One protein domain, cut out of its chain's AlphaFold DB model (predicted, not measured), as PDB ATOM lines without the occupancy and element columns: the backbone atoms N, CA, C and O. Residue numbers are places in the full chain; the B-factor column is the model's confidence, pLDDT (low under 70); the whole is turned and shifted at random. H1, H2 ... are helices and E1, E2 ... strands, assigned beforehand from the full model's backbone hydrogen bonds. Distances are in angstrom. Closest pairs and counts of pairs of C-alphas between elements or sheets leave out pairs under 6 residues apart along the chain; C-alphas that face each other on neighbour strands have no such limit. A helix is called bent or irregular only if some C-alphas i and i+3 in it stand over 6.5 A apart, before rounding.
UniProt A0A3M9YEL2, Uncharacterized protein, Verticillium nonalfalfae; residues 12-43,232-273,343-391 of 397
ATOM      1  N   ILE A  12      85.893  -9.715  16.563       85.44
ATOM      2  CA  ILE A  12      86.180 -11.120  16.266       85.44
ATOM      3  C   ILE A  12      85.584 -12.020  17.340       85.44
ATOM      4  O   ILE A  12      85.094 -13.100  17.039       85.44
ATOM      5  N   GLY A  13      85.597 -11.590  18.596       82.00
ATOM      6  CA  GLY A  13      85.038 -12.378  19.683       82.00
ATOM      7  C   GLY A  13      85.313 -11.745  21.032       82.00
ATOM      8  O   GLY A  13      85.572 -10.548  21.137       82.00
ATOM      9  N   THR A  14      85.276 -12.567  22.069       76.81
ATOM     10  CA  THR A  14      85.621 -12.152  23.428       76.81
ATOM     11  C   THR A  14      86.786 -12.972  23.941       76.81
ATOM     12  O   THR A  14      86.802 -14.197  23.814       76.81
ATOM     13  N   ASN A  15      87.746 -12.300  24.557       72.06
ATOM     14  CA  ASN A  15      88.831 -12.918  25.281       72.06
ATOM     15  C   ASN A  15      88.251 -13.727  26.436       72.06
ATOM     16  O   ASN A  15      87.615 -13.209  27.350       72.06
ATOM     17  N   SER A  16      88.477 -15.030  26.391       64.50
ATOM     18  CA  SER A  16      87.877 -15.953  27.343       64.50
ATOM     19  C   SER A  16      88.552 -15.959  28.727       64.50
ATOM     20  O   SER A  16      88.149 -16.751  29.580       64.50
ATOM     21  N   THR A  17      89.572 -15.119  28.954       67.38
ATOM     22  CA  THR A  17      90.264 -14.943  30.247       67.38
ATOM     23  C   THR A  17      89.727 -13.752  31.045       67.38
ATOM     24  O   THR A  17      89.571 -13.864  32.258       67.38
ATOM     25  N   ASP A  18      89.441 -12.627  30.388       72.62
ATOM     26  CA  ASP A  18      89.043 -11.364  31.032       72.62
ATOM     27  C   ASP A  18      87.738 -10.764  30.469       72.62
ATOM     28  O   ASP A  18      87.330  -9.679  30.880       72.62
ATOM     29  N   ASN A  19      87.064 -11.471  29.553       76.31
ATOM     30  CA  ASN A  19      85.876 -11.022  28.819       76.31
ATOM     31  C   ASN A  19      86.072  -9.719  28.019       76.31
ATOM     32  O   ASN A  19      85.087  -9.088  27.630       76.31
ATOM     33  N   SER A  20      87.314  -9.315  27.736       82.75
ATOM     34  CA  SER A  20      87.583  -8.184  26.846       82.75
ATOM     35  C   SER A  20      87.183  -8.504  25.402       82.75
ATOM     36  O   SER A  20      87.135  -9.661  24.985       82.75
ATOM     37  N   THR A  21      86.845  -7.484  24.618       86.06
ATOM     38  CA  THR A  21      86.514  -7.655  23.200       86.06
ATOM     39  C   THR A  21      87.792  -7.857  22.393       86.06
ATOM     40  O   THR A  21      88.694  -7.033  22.473       86.06
ATOM     41  N   LEU A  22      87.854  -8.937  21.610       85.81
ATOM     42  CA  LEU A  22      88.912  -9.168  20.628       85.81
ATOM     43  C   LEU A  22      88.494  -8.550  19.298       85.81
ATOM     44  O   LEU A  22      87.428  -8.881  18.767       85.81
ATOM     45  N   VAL A  23      89.342  -7.690  18.750       90.31
ATOM     46  CA  VAL A  23      89.133  -7.006  17.470       90.31
ATOM     47  C   VAL A  23      90.132  -7.482  16.422       90.31
ATOM     48  O   VAL A  23      91.141  -8.117  16.730       90.31
ATOM     49  N   PHE A  24      89.856  -7.213  15.149       88.19
ATOM     50  CA  PHE A  24      90.681  -7.693  14.042       88.19
ATOM     51  C   PHE A  24      92.136  -7.201  14.124       88.19
ATOM     52  O   PHE A  24      93.054  -7.958  13.797       88.19
ATOM     53  N   SER A  25      92.373  -5.982  14.623       87.94
ATOM     54  CA  SER A  25      93.726  -5.443  14.816       87.94
ATOM     55  C   SER A  25      94.580  -6.238  15.806       87.94
ATOM     56  O   SER A  25      95.800  -6.288  15.635       87.94
ATOM     57  N   ASP A  26      93.971  -6.922  16.780       88.50
ATOM     58  CA  ASP A  26      94.695  -7.744  17.765       88.50
ATOM     59  C   ASP A  26      95.446  -8.907  17.099       88.50
ATOM     60  O   ASP A  26      96.406  -9.456  17.639       88.50
ATOM     61  N   PHE A  27      95.043  -9.257  15.879       89.50
ATOM     62  CA  PHE A  27      95.597 -10.345  15.092       89.50
ATOM     63  C   PHE A  27      96.636  -9.894  14.054       89.50
ATOM     64  O   PHE A  27      97.155 -10.735  13.316       89.50
ATOM     65  N   ALA A  28      96.977  -8.600  13.987       87.19
ATOM     66  CA  ALA A  28      97.845  -8.023  12.952       87.19
ATOM     67  C   ALA A  28      99.189  -8.759  12.792       87.19
ATOM     68  O   ALA A  28      99.627  -9.028  11.671       87.19
ATOM     69  N   VAL A  29      99.812  -9.157  13.907       86.31
ATOM     70  CA  VAL A  29     101.084  -9.902  13.904       86.31
ATOM     71  C   VAL A  29     100.925 -11.262  13.220       86.31
ATOM     72  O   VAL A  29     101.751 -11.650  12.396       86.31
ATOM     73  N   SER A  30      99.839 -11.978  13.516       87.06
ATOM     74  CA  SER A  30      99.572 -13.292  12.929       87.06
ATOM     75  C   SER A  30      99.081 -13.205  11.482       87.06
ATOM     76  O   SER A  30      99.321 -14.122  10.699       87.06
ATOM     77  N   LEU A  31      98.415 -12.110  11.107       87.19
ATOM     78  CA  LEU A  31      97.946 -11.855   9.741       87.19
ATOM     79  C   LEU A  31      99.102 -11.611   8.760       87.19
ATOM     80  O   LEU A  31      98.980 -11.951   7.581       87.19
ATOM     81  N   ALA A  32     100.236 -11.087   9.240       85.69
ATOM     82  CA  ALA A  32     101.443 -10.916   8.433       85.69
ATOM     83  C   ALA A  32     102.021 -12.256   7.940       85.69
ATOM     84  O   ALA A  32     102.602 -12.313   6.856       85.69
ATOM     85  N   ASN A  33     101.838 -13.342   8.701       87.69
ATOM     86  CA  ASN A  33     102.282 -14.680   8.319       87.69
ATOM     87  C   ASN A  33     101.325 -15.766   8.839       87.69
ATOM     88  O   ASN A  33     101.550 -16.384   9.880       87.69
ATOM     89  N   ILE A  34     100.238 -15.990   8.097       88.75
ATOM     90  CA  ILE A  34      99.179 -16.926   8.494       88.75
ATOM     91  C   ILE A  34      99.659 -18.376   8.330       88.75
ATOM     92  O   ILE A  34      99.699 -18.914   7.218       88.75
ATOM     93  N   ALA A  35      99.955 -19.028   9.453       90.69
ATOM     94  CA  ALA A  35     100.300 -20.447   9.513       90.69
ATOM     95  C   ALA A  35      99.071 -21.353   9.270       90.69
ATOM     96  O   ALA A  35      97.937 -20.945   9.527       90.69
ATOM     97  N   PRO A  36      99.242 -22.598   8.787       91.88
ATOM     98  CA  PRO A  36      98.131 -23.539   8.655       91.88
ATOM     99  C   PRO A  36      97.597 -23.990  10.027       91.88
ATOM    100  O   PRO A  36      98.370 -24.231  10.947       91.88
ATOM    101  N   CYS A  37      96.278 -24.186  10.153       90.00
ATOM    102  CA  CYS A  37      95.649 -24.698  11.384       90.00
ATOM    103  C   CYS A  37      95.940 -26.186  11.670       90.00
ATOM    104  O   CYS A  37      95.462 -26.714  12.673       90.00
ATOM    105  N   GLY A  38      96.660 -26.870  10.777       90.94
ATOM    106  CA  GLY A  38      96.909 -28.309  10.814       90.94
ATOM    107  C   GLY A  38      96.413 -29.018   9.552       90.94
ATOM    108  O   GLY A  38      96.278 -28.407   8.488       90.94
ATOM    109  N   ALA A  39      96.161 -30.323   9.672       92.69
ATOM    110  CA  ALA A  39      95.629 -31.136   8.583       92.69
ATOM    111  C   ALA A  39      94.191 -30.716   8.203       92.69
ATOM    112  O   ALA A  39      93.467 -30.180   9.048       92.69
ATOM    113  N   PRO A  40      93.747 -30.971   6.958       92.69
ATOM    114  CA  PRO A  40      92.377 -30.681   6.551       92.69
ATOM    115  C   PRO A  40      91.340 -31.420   7.407       92.69
ATOM    116  O   PRO A  40      91.503 -32.608   7.691       92.69
ATOM    117  N   THR A  41      90.248 -30.747   7.770       91.50
ATOM    118  CA  THR A  41      89.154 -31.338   8.561       91.50
ATOM    119  C   THR A  41      87.823 -31.215   7.840       91.50
ATOM    120  O   THR A  41      87.601 -30.290   7.061       91.50
ATOM    121  N   TYR A  42      86.915 -32.158   8.087       90.12
ATOM    122  CA  TYR A  42      85.580 -32.098   7.503       90.12
ATOM    123  C   TYR A  42      84.728 -31.028   8.190       90.12
ATOM    124  O   TYR A  42      84.868 -30.783   9.393       90.12
ATOM    125  N   LEU A  43      83.841 -30.409   7.419       90.81
ATOM    126  CA  LEU A  43      82.748 -29.587   7.916       90.81
ATOM    127  C   LEU A  43      81.456 -30.394   7.770       90.81
ATOM    128  O   LEU A  43      81.127 -30.833   6.668       90.81
ATOM    129  N   VAL A 232      73.456 -24.962  11.852       85.69
ATOM    130  CA  VAL A 232      74.699 -25.127  12.602       85.69
ATOM    131  C   VAL A 232      75.613 -26.089  11.844       85.69
ATOM    132  O   VAL A 232      75.186 -27.163  11.417       85.69
ATOM    133  N   TRP A 233      76.871 -25.693  11.664       87.94
ATOM    134  CA  TRP A 233      77.899 -26.486  10.997       87.94
ATOM    135  C   TRP A 233      79.133 -26.601  11.878       87.94
ATOM    136  O   TRP A 233      79.672 -25.597  12.336       87.94
ATOM    137  N   CYS A 234      79.608 -27.823  12.081       88.62
ATOM    138  CA  CYS A 234      80.661 -28.134  13.033       88.62
ATOM    139  C   CYS A 234      81.899 -28.714  12.352       88.62
ATOM    140  O   CYS A 234      81.815 -29.492  11.394       88.62
ATOM    141  N   SER A 235      83.068 -28.365  12.888       90.88
ATOM    142  CA  SER A 235      84.347 -28.949  12.496       90.88
ATOM    143  C   SER A 235      85.274 -29.088  13.708       90.88
ATOM    144  O   SER A 235      85.329 -28.179  14.540       90.88
ATOM    145  N   PRO A 236      86.080 -30.164  13.794       89.75
ATOM    146  CA  PRO A 236      87.133 -30.271  14.807       89.75
ATOM    147  C   PRO A 236      88.102 -29.086  14.804       89.75
ATOM    148  O   PRO A 236      88.568 -28.652  15.852       89.75
ATOM    149  N   MET A 237      88.358 -28.494  13.635       90.88
ATOM    150  CA  MET A 237      89.259 -27.347  13.512       90.88
ATOM    151  C   MET A 237      88.764 -26.098  14.253       90.88
ATOM    152  O   MET A 237      89.574 -25.253  14.635       90.88
ATOM    153  N   PHE A 238      87.456 -25.992  14.490       91.00
ATOM    154  CA  PHE A 238      86.855 -24.854  15.180       91.00
ATOM    155  C   PHE A 238      86.904 -24.991  16.702       91.00
ATOM    156  O   PHE A 238      86.625 -24.024  17.389       91.00
ATOM    157  N   GLN A 239      87.297 -26.143  17.257       87.44
ATOM    158  CA  GLN A 239      87.258 -26.405  18.704       87.44
ATOM    159  C   GLN A 239      87.955 -25.329  19.562       87.44
ATOM    160  O   GLN A 239      87.526 -25.048  20.677       87.44
ATOM    161  N   SER A 240      89.038 -24.746  19.043       82.31
ATOM    162  CA  SER A 240      89.841 -23.702  19.705       82.31
ATOM    163  C   SER A 240      89.626 -22.303  19.122       82.31
ATOM    164  O   SER A 240      90.333 -21.373  19.501       82.31
ATOM    165  N   GLY A 241      88.711 -22.158  18.162       86.00
ATOM    166  CA  GLY A 241      88.405 -20.874  17.542       86.00
ATOM    167  C   GLY A 241      87.455 -20.051  18.405       86.00
ATOM    168  O   GLY A 241      86.543 -20.606  19.008       86.00
ATOM    169  N   GLU A 242      87.659 -18.735  18.427       87.62
ATOM    170  CA  GLU A 242      86.665 -17.771  18.918       87.62
ATOM    171  C   GLU A 242      85.750 -17.319  17.764       87.62
ATOM    172  O   GLU A 242      84.543 -17.165  17.942       87.62
ATOM    173  N   ALA A 243      86.304 -17.198  16.549       89.62
ATOM    174  CA  ALA A 243      85.538 -16.952  15.331       89.62
ATOM    175  C   ALA A 243      86.183 -17.551  14.077       89.62
ATOM    176  O   ALA A 243      87.371 -17.889  14.045       89.62
ATOM    177  N   VAL A 244      85.380 -17.659  13.017       90.69
ATOM    178  CA  VAL A 244      85.790 -18.159  11.702       90.69
ATOM    179  C   VAL A 244      85.381 -17.177  10.616       90.69
ATOM    180  O   VAL A 244      84.206 -16.850  10.463       90.69
ATOM    181  N   LEU A 245      86.338 -16.764   9.790       90.50
ATOM    182  CA  LEU A 245      86.042 -16.114   8.519       90.50
ATOM    183  C   LEU A 245      85.883 -17.195   7.448       90.50
ATOM    184  O   LEU A 245      86.863 -17.814   7.022       90.50
ATOM    185  N   ALA A 246      84.634 -17.436   7.047       85.94
ATOM    186  CA  ALA A 246      84.259 -18.531   6.155       85.94
ATOM    187  C   ALA A 246      84.612 -18.281   4.681       85.94
ATOM    188  O   ALA A 246      84.863 -19.239   3.952       85.94
ATOM    189  N   THR A 247      84.662 -17.019   4.238       83.44
ATOM    190  CA  THR A 247      85.021 -16.666   2.854       83.44
ATOM    191  C   THR A 247      86.190 -15.678   2.787       83.44
ATOM    192  O   THR A 247      86.010 -14.532   2.357       83.44
ATOM    193  N   PRO A 248      87.403 -16.066   3.222       75.19
ATOM    194  CA  PRO A 248      88.547 -15.159   3.247       75.19
ATOM    195  C   PRO A 248      88.990 -14.727   1.846       75.19
ATOM    196  O   PRO A 248      89.580 -13.664   1.710       75.19
ATOM    197  N   ALA A 249      88.690 -15.510   0.801       73.38
ATOM    198  CA  ALA A 249      89.017 -15.143  -0.578       73.38
ATOM    199  C   ALA A 249      88.088 -14.056  -1.145       73.38
ATOM    200  O   ALA A 249      88.445 -13.386  -2.109       73.38
ATOM    201  N   ARG A 250      86.883 -13.904  -0.576       73.12
ATOM    202  CA  ARG A 250      85.848 -12.982  -1.067       73.12
ATOM    203  C   ARG A 250      85.600 -11.788  -0.156       73.12
ATOM    204  O   ARG A 250      85.020 -10.816  -0.621       73.12
ATOM    205  N   CYS A 251      85.996 -11.855   1.116       72.19
ATOM    206  CA  CYS A 251      85.815 -10.773   2.093       72.19
ATOM    207  C   CYS A 251      84.385 -10.264   2.251       72.19
ATOM    208  O   CYS A 251      84.158  -9.118   2.618       72.19
ATOM    209  N   GLN A 252      83.414 -11.120   1.952       66.88
ATOM    210  CA  GLN A 252      82.000 -10.763   1.969       66.88
ATOM    211  C   GLN A 252      81.307 -11.170   3.269       66.88
ATOM    212  O   GLN A 252      80.250 -10.634   3.582       66.88
ATOM    213  N   SER A 253      81.882 -12.109   4.027       69.00
ATOM    214  CA  SER A 253      81.308 -12.587   5.283       69.00
ATOM    215  C   SER A 253      81.916 -11.862   6.477       69.00
ATOM    216  O   SER A 253      83.140 -11.805   6.596       69.00
ATOM    217  N   THR A 254      81.081 -11.413   7.409       80.50
ATOM    218  CA  THR A 254      81.543 -11.084   8.759       80.50
ATOM    219  C   THR A 254      82.121 -12.334   9.434       80.50
ATOM    220  O   THR A 254      81.653 -13.446   9.158       80.50
ATOM    221  N   PRO A 255      83.126 -12.189  10.314       85.75
ATOM    222  CA  PRO A 255      83.596 -13.278  11.163       85.75
ATOM    223  C   PRO A 255      82.425 -13.915  11.922       85.75
ATOM    224  O   PRO A 255      81.623 -13.224  12.546       85.75
ATOM    225  N   LEU A 256      82.300 -15.236  11.820       89.00
ATOM    226  CA  LEU A 256      81.232 -15.998  12.455       89.00
ATOM    227  C   LEU A 256      81.693 -16.443  13.841       89.00
ATOM    228  O   LEU A 256      82.740 -17.095  13.917       89.00
ATOM    229  N   PRO A 257      80.942 -16.149  14.913       88.69
ATOM    230  CA  PRO A 257      81.293 -16.623  16.243       88.69
ATOM    231  C   PRO A 257      81.247 -18.150  16.282       88.69
ATOM    232  O   PRO A 257      80.378 -18.780  15.667       88.69
ATOM    233  N   VAL A 258      82.201 -18.740  17.000       88.38
ATOM    234  CA  VAL A 258      82.236 -20.182  17.226       88.38
ATOM    235  C   VAL A 258      81.517 -20.509  18.525       88.38
ATOM    236  O   VAL A 258      81.973 -20.168  19.615       88.38
ATOM    237  N   ASP A 259      80.427 -21.257  18.411       84.31
ATOM    238  CA  ASP A 259      79.796 -21.894  19.553       84.31
ATOM    239  C   ASP A 259      80.585 -23.162  19.903       84.31
ATOM    240  O   ASP A 259      80.794 -24.054  19.071       84.31
ATOM    241  N   ARG A 260      81.044 -23.255  21.153       68.06
ATOM    242  CA  ARG A 260      81.701 -24.465  21.654       68.06
ATOM    243  C   ARG A 260      80.631 -25.478  22.031       68.06
ATOM    244  O   ARG A 260      79.845 -25.237  22.945       68.06
ATOM    245  N   SER A 261      80.629 -26.634  21.371       60.94
ATOM    246  CA  SER A 261      79.816 -27.757  21.830       60.94
ATOM    247  C   SER A 261      80.459 -28.331  23.093       60.94
ATOM    248  O   SER A 261      81.521 -28.957  23.030       60.94
ATOM    249  N   ALA A 262      79.841 -28.075  24.250       42.66
ATOM    250  CA  ALA A 262      80.368 -28.453  25.564       42.66
ATOM    251  C   ALA A 262      80.579 -29.974  25.733       42.66
ATOM    252  O   ALA A 262      81.357 -30.379  26.592       42.66
ATOM    253  N   SER A 263      79.943 -30.807  24.901       48.72
ATOM    254  CA  SER A 263      79.972 -32.272  25.003       48.72
ATOM    255  C   SER A 263      80.742 -32.995  23.890       48.72
ATOM    256  O   SER A 263      80.956 -34.198  24.006       48.72
ATOM    257  N   GLN A 264      81.183 -32.318  22.817       59.56
ATOM    258  CA  GLN A 264      81.706 -33.020  21.627       59.56
ATOM    259  C   GLN A 264      83.134 -32.655  21.189       59.56
ATOM    260  O   GLN A 264      83.612 -33.191  20.189       59.56
ATOM    261  N   GLY A 265      83.846 -31.768  21.895       72.00
ATOM    262  CA  GLY A 265      85.229 -31.419  21.521       72.00
ATOM    263  C   GLY A 265      85.355 -30.869  20.090       72.00
ATOM    264  O   GLY A 265      86.380 -31.042  19.438       72.00
ATOM    265  N   ILE A 266      84.301 -30.224  19.590       85.38
ATOM    266  CA  ILE A 266      84.204 -29.622  18.257       85.38
ATOM    267  C   ILE A 266      83.609 -28.219  18.387       85.38
ATOM    268  O   ILE A 266      82.803 -27.957  19.282       85.38
ATOM    269  N   GLY A 267      84.025 -27.316  17.500       88.62
ATOM    270  CA  GLY A 267      83.443 -25.979  17.399       88.62
ATOM    271  C   GLY A 267      82.436 -25.920  16.257       88.62
ATOM    272  O   GLY A 267      82.597 -26.616  15.246       88.62
ATOM    273  N   CYS A 268      81.414 -25.089  16.417       88.88
ATOM    274  CA  CYS A 268      80.333 -24.945  15.459       88.88
ATOM    275  C   CYS A 268      80.101 -23.478  15.104       88.88
ATOM    276  O   CYS A 268      80.308 -22.591  15.922       88.88
ATOM    277  N   VAL A 269      79.662 -23.225  13.877       89.44
ATOM    278  CA  VAL A 269      79.297 -21.895  13.383       89.44
ATOM    279  C   VAL A 269      77.868 -21.920  12.856       89.44
ATOM    280  O   VAL A 269      77.417 -22.928  12.307       89.44
ATOM    281  N   ARG A 270      77.153 -20.805  13.009       88.25
ATOM    282  CA  ARG A 270      75.814 -20.624  12.438       88.25
ATOM    283  C   ARG A 270      75.928 -20.014  11.046       88.25
ATOM    284  O   ARG A 270      76.507 -18.945  10.883       88.25
ATOM    285  N   LEU A 271      75.372 -20.693  10.048       86.75
ATOM    286  CA  LEU A 271      75.333 -20.245   8.656       86.75
ATOM    287  C   LEU A 271      73.887 -20.021   8.200       86.75
ATOM    288  O   LEU A 271      72.994 -20.712   8.694       86.75
ATOM    289  N   PRO A 272      73.636 -19.127   7.228       85.81
ATOM    290  CA  PRO A 272      72.316 -18.991   6.618       85.81
ATOM    291  C   PRO A 272      71.807 -20.328   6.058       85.81
ATOM    292  O   PRO A 272      72.509 -21.012   5.309       85.81
ATOM    293  N   ALA A 273      70.577 -20.705   6.403       82.31
ATOM    294  CA  ALA A 273      69.994 -22.007   6.082       82.31
ATOM    295  C   ALA A 273      69.169 -21.998   4.780       82.31
ATOM    296  O   ALA A 273      68.025 -22.464   4.736       82.31
ATOM    297  N   LEU A 343      80.859 -28.325  -0.058       89.94
ATOM    298  CA  LEU A 343      80.773 -27.412   1.083       89.94
ATOM    299  C   LEU A 343      79.528 -26.519   0.933       89.94
ATOM    300  O   LEU A 343      79.101 -26.253  -0.196       89.94
ATOM    301  N   PRO A 344      78.944 -26.022   2.038       87.38
ATOM    302  CA  PRO A 344      77.820 -25.096   1.964       87.38
ATOM    303  C   PRO A 344      78.203 -23.822   1.196       87.38
ATOM    304  O   PRO A 344      79.344 -23.366   1.247       87.38
ATOM    305  N   ARG A 345      77.229 -23.219   0.499       83.69
ATOM    306  CA  ARG A 345      77.433 -22.126  -0.483       83.69
ATOM    307  C   ARG A 345      78.260 -20.935   0.024       83.69
ATOM    308  O   ARG A 345      78.918 -20.274  -0.777       83.69
ATOM    309  N   TYR A 346      78.210 -20.670   1.326       82.94
ATOM    310  CA  TYR A 346      78.850 -19.531   1.991       82.94
ATOM    311  C   TYR A 346      80.162 -19.889   2.699       82.94
ATOM    312  O   TYR A 346      80.615 -19.141   3.559       82.94
ATOM    313  N   VAL A 347      80.763 -21.035   2.376       88.50
ATOM    314  CA  VAL A 347      82.025 -21.472   2.976       88.50
ATOM    315  C   VAL A 347      83.019 -21.833   1.885       88.50
ATOM    316  O   VAL A 347      82.782 -22.723   1.068       88.50
ATOM    317  N   ASP A 348      84.157 -21.144   1.887       90.56
ATOM    318  CA  ASP A 348      85.278 -21.479   1.024       90.56
ATOM    319  C   ASP A 348      86.024 -22.702   1.568       90.56
ATOM    320  O   ASP A 348      86.019 -23.012   2.761       90.56
ATOM    321  N   ARG A 349      86.751 -23.391   0.684       91.50
ATOM    322  CA  ARG A 349      87.610 -24.515   1.080       91.50
ATOM    323  C   ARG A 349      88.699 -24.088   2.064       91.50
ATOM    324  O   ARG A 349      89.142 -24.888   2.881       91.50
ATOM    325  N   THR A 350      89.151 -22.845   1.965       92.31
ATOM    326  CA  THR A 350      90.104 -22.249   2.897       92.31
ATOM    327  C   THR A 350      89.380 -21.250   3.778       92.31
ATOM    328  O   THR A 350      88.762 -20.335   3.247       92.31
ATOM    329  N   VAL A 351      89.517 -21.380   5.093       92.75
ATOM    330  CA  VAL A 351      88.918 -20.473   6.084       92.75
ATOM    331  C   VAL A 351      89.998 -19.886   6.980       92.75
ATOM    332  O   VAL A 351      91.085 -20.459   7.093       92.75
ATOM    333  N   TRP A 352      89.731 -18.752   7.622       93.06
ATOM    334  CA  TRP A 352      90.600 -18.251   8.691       93.06
ATOM    335  C   TRP A 352      89.947 -18.519  10.035       93.06
ATOM    336  O   TRP A 352      88.777 -18.201  10.225       93.06
ATOM    337  N   VAL A 353      90.701 -19.121  10.949       92.38
ATOM    338  CA  VAL A 353      90.242 -19.407  12.307       92.38
ATOM    339  C   VAL A 353      91.003 -18.496  13.251       92.38
ATOM    340  O   VAL A 353      92.232 -18.570  13.329       92.38
ATOM    341  N   PHE A 354      90.262 -17.644  13.946       91.19
ATOM    342  CA  PHE A 354      90.786 -16.743  14.957       91.19
ATOM    343  C   PHE A 354      90.802 -17.472  16.288       91.19
ATOM    344  O   PHE A 354      89.779 -18.003  16.722       91.19
ATOM    345  N   LYS A 355      91.968 -17.530  16.919       89.38
ATOM    346  CA  LYS A 355      92.200 -18.257  18.161       89.38
ATOM    347  C   LYS A 355      92.815 -17.334  19.192       89.38
ATOM    348  O   LYS A 355      93.662 -16.504  18.864       89.38
ATOM    349  N   TYR A 356      92.431 -17.543  20.441       85.50
ATOM    350  CA  TYR A 356      93.059 -16.895  21.578       85.50
ATOM    351  C   TYR A 356      93.716 -17.946  22.468       85.50
ATOM    352  O   TYR A 356      93.038 -18.795  23.053       85.50
ATOM    353  N   GLU A 357      95.046 -17.926  22.549       80.31
ATOM    354  CA  GLU A 357      95.798 -18.903  23.328       80.31
ATOM    355  C   GLU A 357      96.087 -18.365  24.734       80.31
ATOM    356  O   GLU A 357      96.908 -17.469  24.932       80.31
ATOM    357  N   ARG A 358      95.406 -18.930  25.740       75.12
ATOM    358  CA  ARG A 358      95.481 -18.456  27.135       75.12
ATOM    359  C   ARG A 358      96.860 -18.618  27.774       75.12
ATOM    360  O   ARG A 358      97.217 -17.823  28.632       75.12
ATOM    361  N   SER A 359      97.611 -19.649  27.394       74.00
ATOM    362  CA  SER A 359      98.923 -19.962  27.982       74.00
ATOM    363  C   SER A 359      99.982 -18.914  27.647       74.00
ATOM    364  O   SER A 359     100.869 -18.668  28.460       74.00
ATOM    365  N   VAL A 360      99.883 -18.300  26.466       78.75
ATOM    366  CA  VAL A 360     100.844 -17.302  25.969       78.75
ATOM    367  C   VAL A 360     100.220 -15.901  25.901       78.75
ATOM    368  O   VAL A 360     100.925 -14.924  25.681       78.75
ATOM    369  N   ASN A 361      98.911 -15.791  26.156       79.75
ATOM    370  CA  ASN A 361      98.131 -14.557  26.078       79.75
ATOM    371  C   ASN A 361      98.227 -13.891  24.694       79.75
ATOM    372  O   ASN A 361      98.415 -12.679  24.584       79.75
ATOM    373  N   THR A 362      98.148 -14.704  23.636       84.00
ATOM    374  CA  THR A 362      98.336 -14.268  22.247       84.00
ATOM    375  C   THR A 362      97.112 -14.561  21.385       84.00
ATOM    376  O   THR A 362      96.558 -15.664  21.372       84.00
ATOM    377  N   ALA A 363      96.715 -13.551  20.613       87.50
ATOM    378  CA  ALA A 363      95.742 -13.670  19.542       87.50
ATOM    379  C   ALA A 363      96.454 -14.161  18.270       87.50
ATOM    380  O   ALA A 363      97.455 -13.589  17.835       87.50
ATOM    381  N   SER A 364      95.961 -15.244  17.673       90.75
ATOM    382  CA  SER A 364      96.540 -15.821  16.457       90.75
ATOM    383  C   SER A 364      95.472 -16.188  15.433       90.75
ATOM    384  O   SER A 364      94.333 -16.514  15.763       90.75
ATOM    385  N   VAL A 365      95.850 -16.124  14.161       91.44
ATOM    386  CA  VAL A 365      95.028 -16.537  13.025       91.44
ATOM    387  C   VAL A 365      95.743 -17.663  12.327       91.44
ATOM    388  O   VAL A 365      96.912 -17.541  11.957       91.44
ATOM    389  N   CYS A 366      95.017 -18.743  12.086       91.94
ATOM    390  CA  CYS A 366      95.515 -19.825  11.263       91.94
ATOM    391  C   CYS A 366      94.628 -20.035  10.033       91.94
ATOM    392  O   CYS A 366      93.419 -19.780  10.042       91.94
ATOM    393  N   ARG A 367      95.242 -20.512   8.950       93.31
ATOM    394  CA  ARG A 367      94.567 -20.879   7.705       93.31
ATOM    395  C   ARG A 367      94.109 -22.326   7.794       93.31
ATOM    396  O   ARG A 367      94.919 -23.254   7.776       93.31
ATOM    397  N   GLY A 368      92.804 -22.513   7.870       93.12
ATOM    398  CA  GLY A 368      92.157 -23.811   7.845       93.12
ATOM    399  C   GLY A 368      91.882 -24.291   6.427       93.12
ATOM    400  O   GLY A 368      91.558 -23.485   5.559       93.12
ATOM    401  N   THR A 369      91.977 -25.600   6.194       95.19
ATOM    402  CA  THR A 369      91.465 -26.239   4.971       95.19
ATOM    403  C   THR A 369      90.314 -27.162   5.343       95.19
ATOM    404  O   THR A 369      90.510 -28.130   6.077       95.19
ATOM    405  N   LEU A 370      89.124 -26.868   4.833       94.06
ATOM    406  CA  LEU A 370      87.926 -27.666   5.036       94.06
ATOM    407  C   LEU A 370      87.736 -28.654   3.884       94.06
ATOM    408  O   LEU A 370      88.031 -28.367   2.721       94.06
ATOM    409  N   ILE A 371      87.224 -29.828   4.221       94.25
ATOM    410  CA  ILE A 371      86.668 -30.791   3.269       94.25
ATOM    411  C   ILE A 371      85.173 -30.941   3.544       94.25
ATOM    412  O   ILE A 371      84.699 -30.650   4.646       94.25
ATOM    413  N   SER A 372      84.419 -31.368   2.538       92.06
ATOM    414  CA  SER A 372      82.991 -31.630   2.690       92.06
ATOM    415  C   SER A 372      82.735 -32.741   3.709       92.06
ATOM    416  O   SER A 372      83.636 -33.505   4.073       92.06
ATOM    417  N   ALA A 373      81.494 -32.825   4.192       88.12
ATOM    418  CA  ALA A 373      81.101 -33.804   5.201       88.12
ATOM    419  C   ALA A 373      81.439 -35.243   4.770       88.12
ATOM    420  O   ALA A 373      81.785 -36.093   5.598       88.12
ATOM    421  N   GLY A 374      81.338 -35.524   3.468       90.56
ATOM    422  CA  GLY A 374      81.424 -36.864   2.919       90.56
ATOM    423  C   GLY A 374      80.341 -37.777   3.491       90.56
ATOM    424  O   GLY A 374      79.423 -37.360   4.205       90.56
ATOM    425  N   VAL A 375      80.473 -39.075   3.217       90.25
ATOM    426  CA  VAL A 375      79.563 -40.093   3.767       90.25
ATOM    427  C   VAL A 375      79.625 -40.111   5.292       90.25
ATOM    428  O   VAL A 375      78.592 -40.129   5.954       90.25
ATOM    429  N   ARG A 376      80.839 -40.061   5.854       88.69
ATOM    430  CA  ARG A 376      81.057 -40.131   7.301       88.69
ATOM    431  C   ARG A 376      80.383 -38.971   8.032       88.69
ATOM    432  O   ARG A 376      79.611 -39.219   8.947       88.69
ATOM    433  N   GLY A 377      80.653 -37.729   7.633       85.31
ATOM    434  CA  GLY A 377      80.072 -36.552   8.281       85.31
ATOM    435  C   GLY A 377      78.551 -36.512   8.151       85.31
ATOM    436  O   GLY A 377      77.881 -36.169   9.120       85.31
ATOM    437  N   SER A 378      78.013 -36.953   7.006       87.00
ATOM    438  CA  SER A 378      76.563 -37.055   6.792       87.00
ATOM    439  C   SER A 378      75.915 -38.091   7.716       87.00
ATOM    440  O   SER A 378      74.878 -37.822   8.310       87.00
ATOM    441  N   ILE A 379      76.536 -39.269   7.881       88.31
ATOM    442  CA  ILE A 379      76.036 -40.309   8.793       88.31
ATOM    443  C   ILE A 379      76.025 -39.804  10.232       88.31
ATOM    444  O   ILE A 379      75.009 -39.959  10.903       88.31
ATOM    445  N   ILE A 380      77.117 -39.193  10.698       86.00
ATOM    446  CA  ILE A 380      77.195 -38.706  12.080       86.00
ATOM    447  C   ILE A 380      76.153 -37.597  12.296       86.00
ATOM    448  O   ILE A 380      75.346 -37.703  13.208       86.00
ATOM    449  N   GLY A 381      76.094 -36.588  11.417       81.50
ATOM    450  CA  GLY A 381      75.136 -35.482  11.546       81.50
ATOM    451  C   GLY A 381      73.670 -35.931  11.520       81.50
ATOM    452  O   GLY A 381      72.869 -35.481  12.337       81.50
ATOM    453  N   TRP A 382      73.308 -36.855  10.621       85.00
ATOM    454  CA  TRP A 382      71.947 -37.396  10.582       85.00
ATOM    455  C   TRP A 382      71.630 -38.264  11.805       85.00
ATOM    456  O   TRP A 382      70.556 -38.120  12.384       85.00
ATOM    457  N   THR A 383      72.555 -39.135  12.224       85.38
ATOM    458  CA  THR A 383      72.343 -40.041  13.368       85.38
ATOM    459  C   THR A 383      72.227 -39.265  14.676       85.38
ATOM    460  O   THR A 383      71.325 -39.556  15.460       85.38
ATOM    461  N   ASP A 384      73.052 -38.229  14.865       81.19
ATOM    462  CA  ASP A 384      72.980 -37.344  16.032       81.19
ATOM    463  C   ASP A 384      71.606 -36.666  16.137       81.19
ATOM    464  O   ASP A 384      71.050 -36.559  17.226       81.19
ATOM    465  N   GLY A 385      71.024 -36.250  15.006       78.19
ATOM    466  CA  GLY A 385      69.670 -35.692  14.972       78.19
ATOM    467  C   GLY A 385      68.566 -36.731  15.167       78.19
ATOM    468  O   GLY A 385      67.601 -36.484  15.889       78.19
ATOM    469  N   PHE A 386      68.696 -37.902  14.543       81.38
ATOM    470  CA  PHE A 386      67.696 -38.969  14.599       81.38
ATOM    471  C   PHE A 386      67.575 -39.599  15.999       81.38
ATOM    472  O   PHE A 386      66.472 -39.908  16.457       81.38
ATOM    473  N   LEU A 387      68.703 -39.758  16.696       83.69
ATOM    474  CA  LEU A 387      68.772 -40.342  18.038       83.69
ATOM    475  C   LEU A 387      68.825 -39.290  19.151       83.69
ATOM    476  O   LEU A 387      68.976 -39.647  20.315       83.69
ATOM    477  N   HIS A 388      68.625 -38.008  18.833       78.06
ATOM    478  CA  HIS A 388      68.679 -36.934  19.825       78.06
ATOM    479  C   HIS A 388      67.729 -37.162  21.015       78.06
ATOM    480  O   HIS A 388      68.096 -36.908  22.160       78.06
ATOM    481  N   SER A 389      66.533 -37.727  20.779       77.31
ATOM    482  CA  SER A 389      65.559 -38.005  21.851       77.31
ATOM    483  C   SER A 389      66.021 -39.053  22.866       77.31
ATOM    484  O   SER A 389      65.349 -39.245  23.874       77.31
ATOM    485  N   TRP A 390      67.101 -39.785  22.586       80.94
ATOM    486  CA  TRP A 390      67.631 -40.815  23.481       80.94
ATOM    487  C   TRP A 390      68.522 -40.207  24.576       80.94
ATOM    488  O   TRP A 390      68.905 -40.919  25.506       80.94
ATOM    489  N   GLY A 391      68.821 -38.901  24.494       78.62
ATOM    490  CA  GLY A 391      69.555 -38.152  25.513       78.62
ATOM    491  C   GLY A 391      70.871 -38.830  25.891       78.62
ATOM    492  O   GLY A 391      71.608 -39.285  25.013       78.62
TER     493      GLY A 391
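Overview. This is residues 12 to 43, 232 to 273 and 343 to 391 of the 397 residues of an uncharacterized protein of Verticillium nonalfalfae (UniProt A0A3M9YEL2). A strongly twisted six-stranded sheet curls into an incomplete barrel, with its edge strands E3 and E8 still apart. Outside it, the small hairpin E1 and E2 packs on E4 and E5 through E1, and H1 covers E8; H2 follows E8 away from the body, and residues 382 to 391 stick out. The sheet's order is E3, E6, E5, E4, E7, E8, antiparallel throughout. The printed part has 123 residues with two named helices and eight named strands, in the order E1, E2, H1, E3 to E8, H2, class mixed. It is compact, with a radius of gyration of the C-alphas of 14.8 A and spans of 43 by 31 by 26 A.

Arrangement. In the sheet, E8, residues 362 to 371, and E7, residues 350 to 357, form a hairpin, with N 355 and O 364 2.8 A apart. E4, residues 241 to 245, is the antiparallel neighbour of E7, with N 242 and O 354 at 2.8 A. E5, residues 256 to 260, pairs with E4 at N 256 and O 244, 2.8 A, and with E6, residues 267 to 272, at N 259 and O 268, 2.8 A; E4, E5 and E6 are a meander, each strand the antiparallel neighbour of the one before. E3, residues 232 to 235, pairs with E6 at N 233 and O 269, 2.9 A, and E3, E4, E5 and E6 make a Greek key, four strands in a row of which E4, E5 and E6 are the meander and the first, E3, is the antiparallel neighbour of the fourth, E6. E3 and E8 are only just apart, 8.4 A at the closest. E1, residues 12 to 14, and E2, residues 21 to 23, form a hairpin with N 12 and O 22 at 2.8 A; E1 touches E4, the closest C-alphas being those of Gly 13 and Glu 242, 5.7 A. H1, residues 24 to 31, is on the sheet over E8, at a height of 7.4 A, and runs across the strands, at 82 degrees to E8 on the local plane; its closest C-alphas to E8 are those of Ser 30 and Ser 364, 5.3 A. H2, residues 374 to 386, is only just not on the sheet, with 4 pairs of C-alphas within 10 A. Every O i to N i+4 pair of H2 is within hydrogen-bond range; in H1 1 of 4 is, beside 4 of 5 O i to N i+3 pairs.

Along the chain. E1 begins at C-alpha 12, (86.180, -11.120, 16.266). E8 is 27.7 A long, E7 21.5 A, H2 18.1 A and E6 17.0 A. H1 is irregular, with C-alphas 26 and 29 7.8 A apart. H2 ends at C-alpha 386, (67.696, -38.969, 14.599).

Size, cuts and confidence. The C-alphas farthest apart, of Ala 32 and Trp 390, are 47.6 A apart. Residues 44 to 231 and 274 to 342 are not printed, with C-alpha gaps of 10.3 A and 13.1 A. Of the links printed whole, none is long. Residues 16 to 17, 252 to 253 and 260 to 264 have pLDDT under 70.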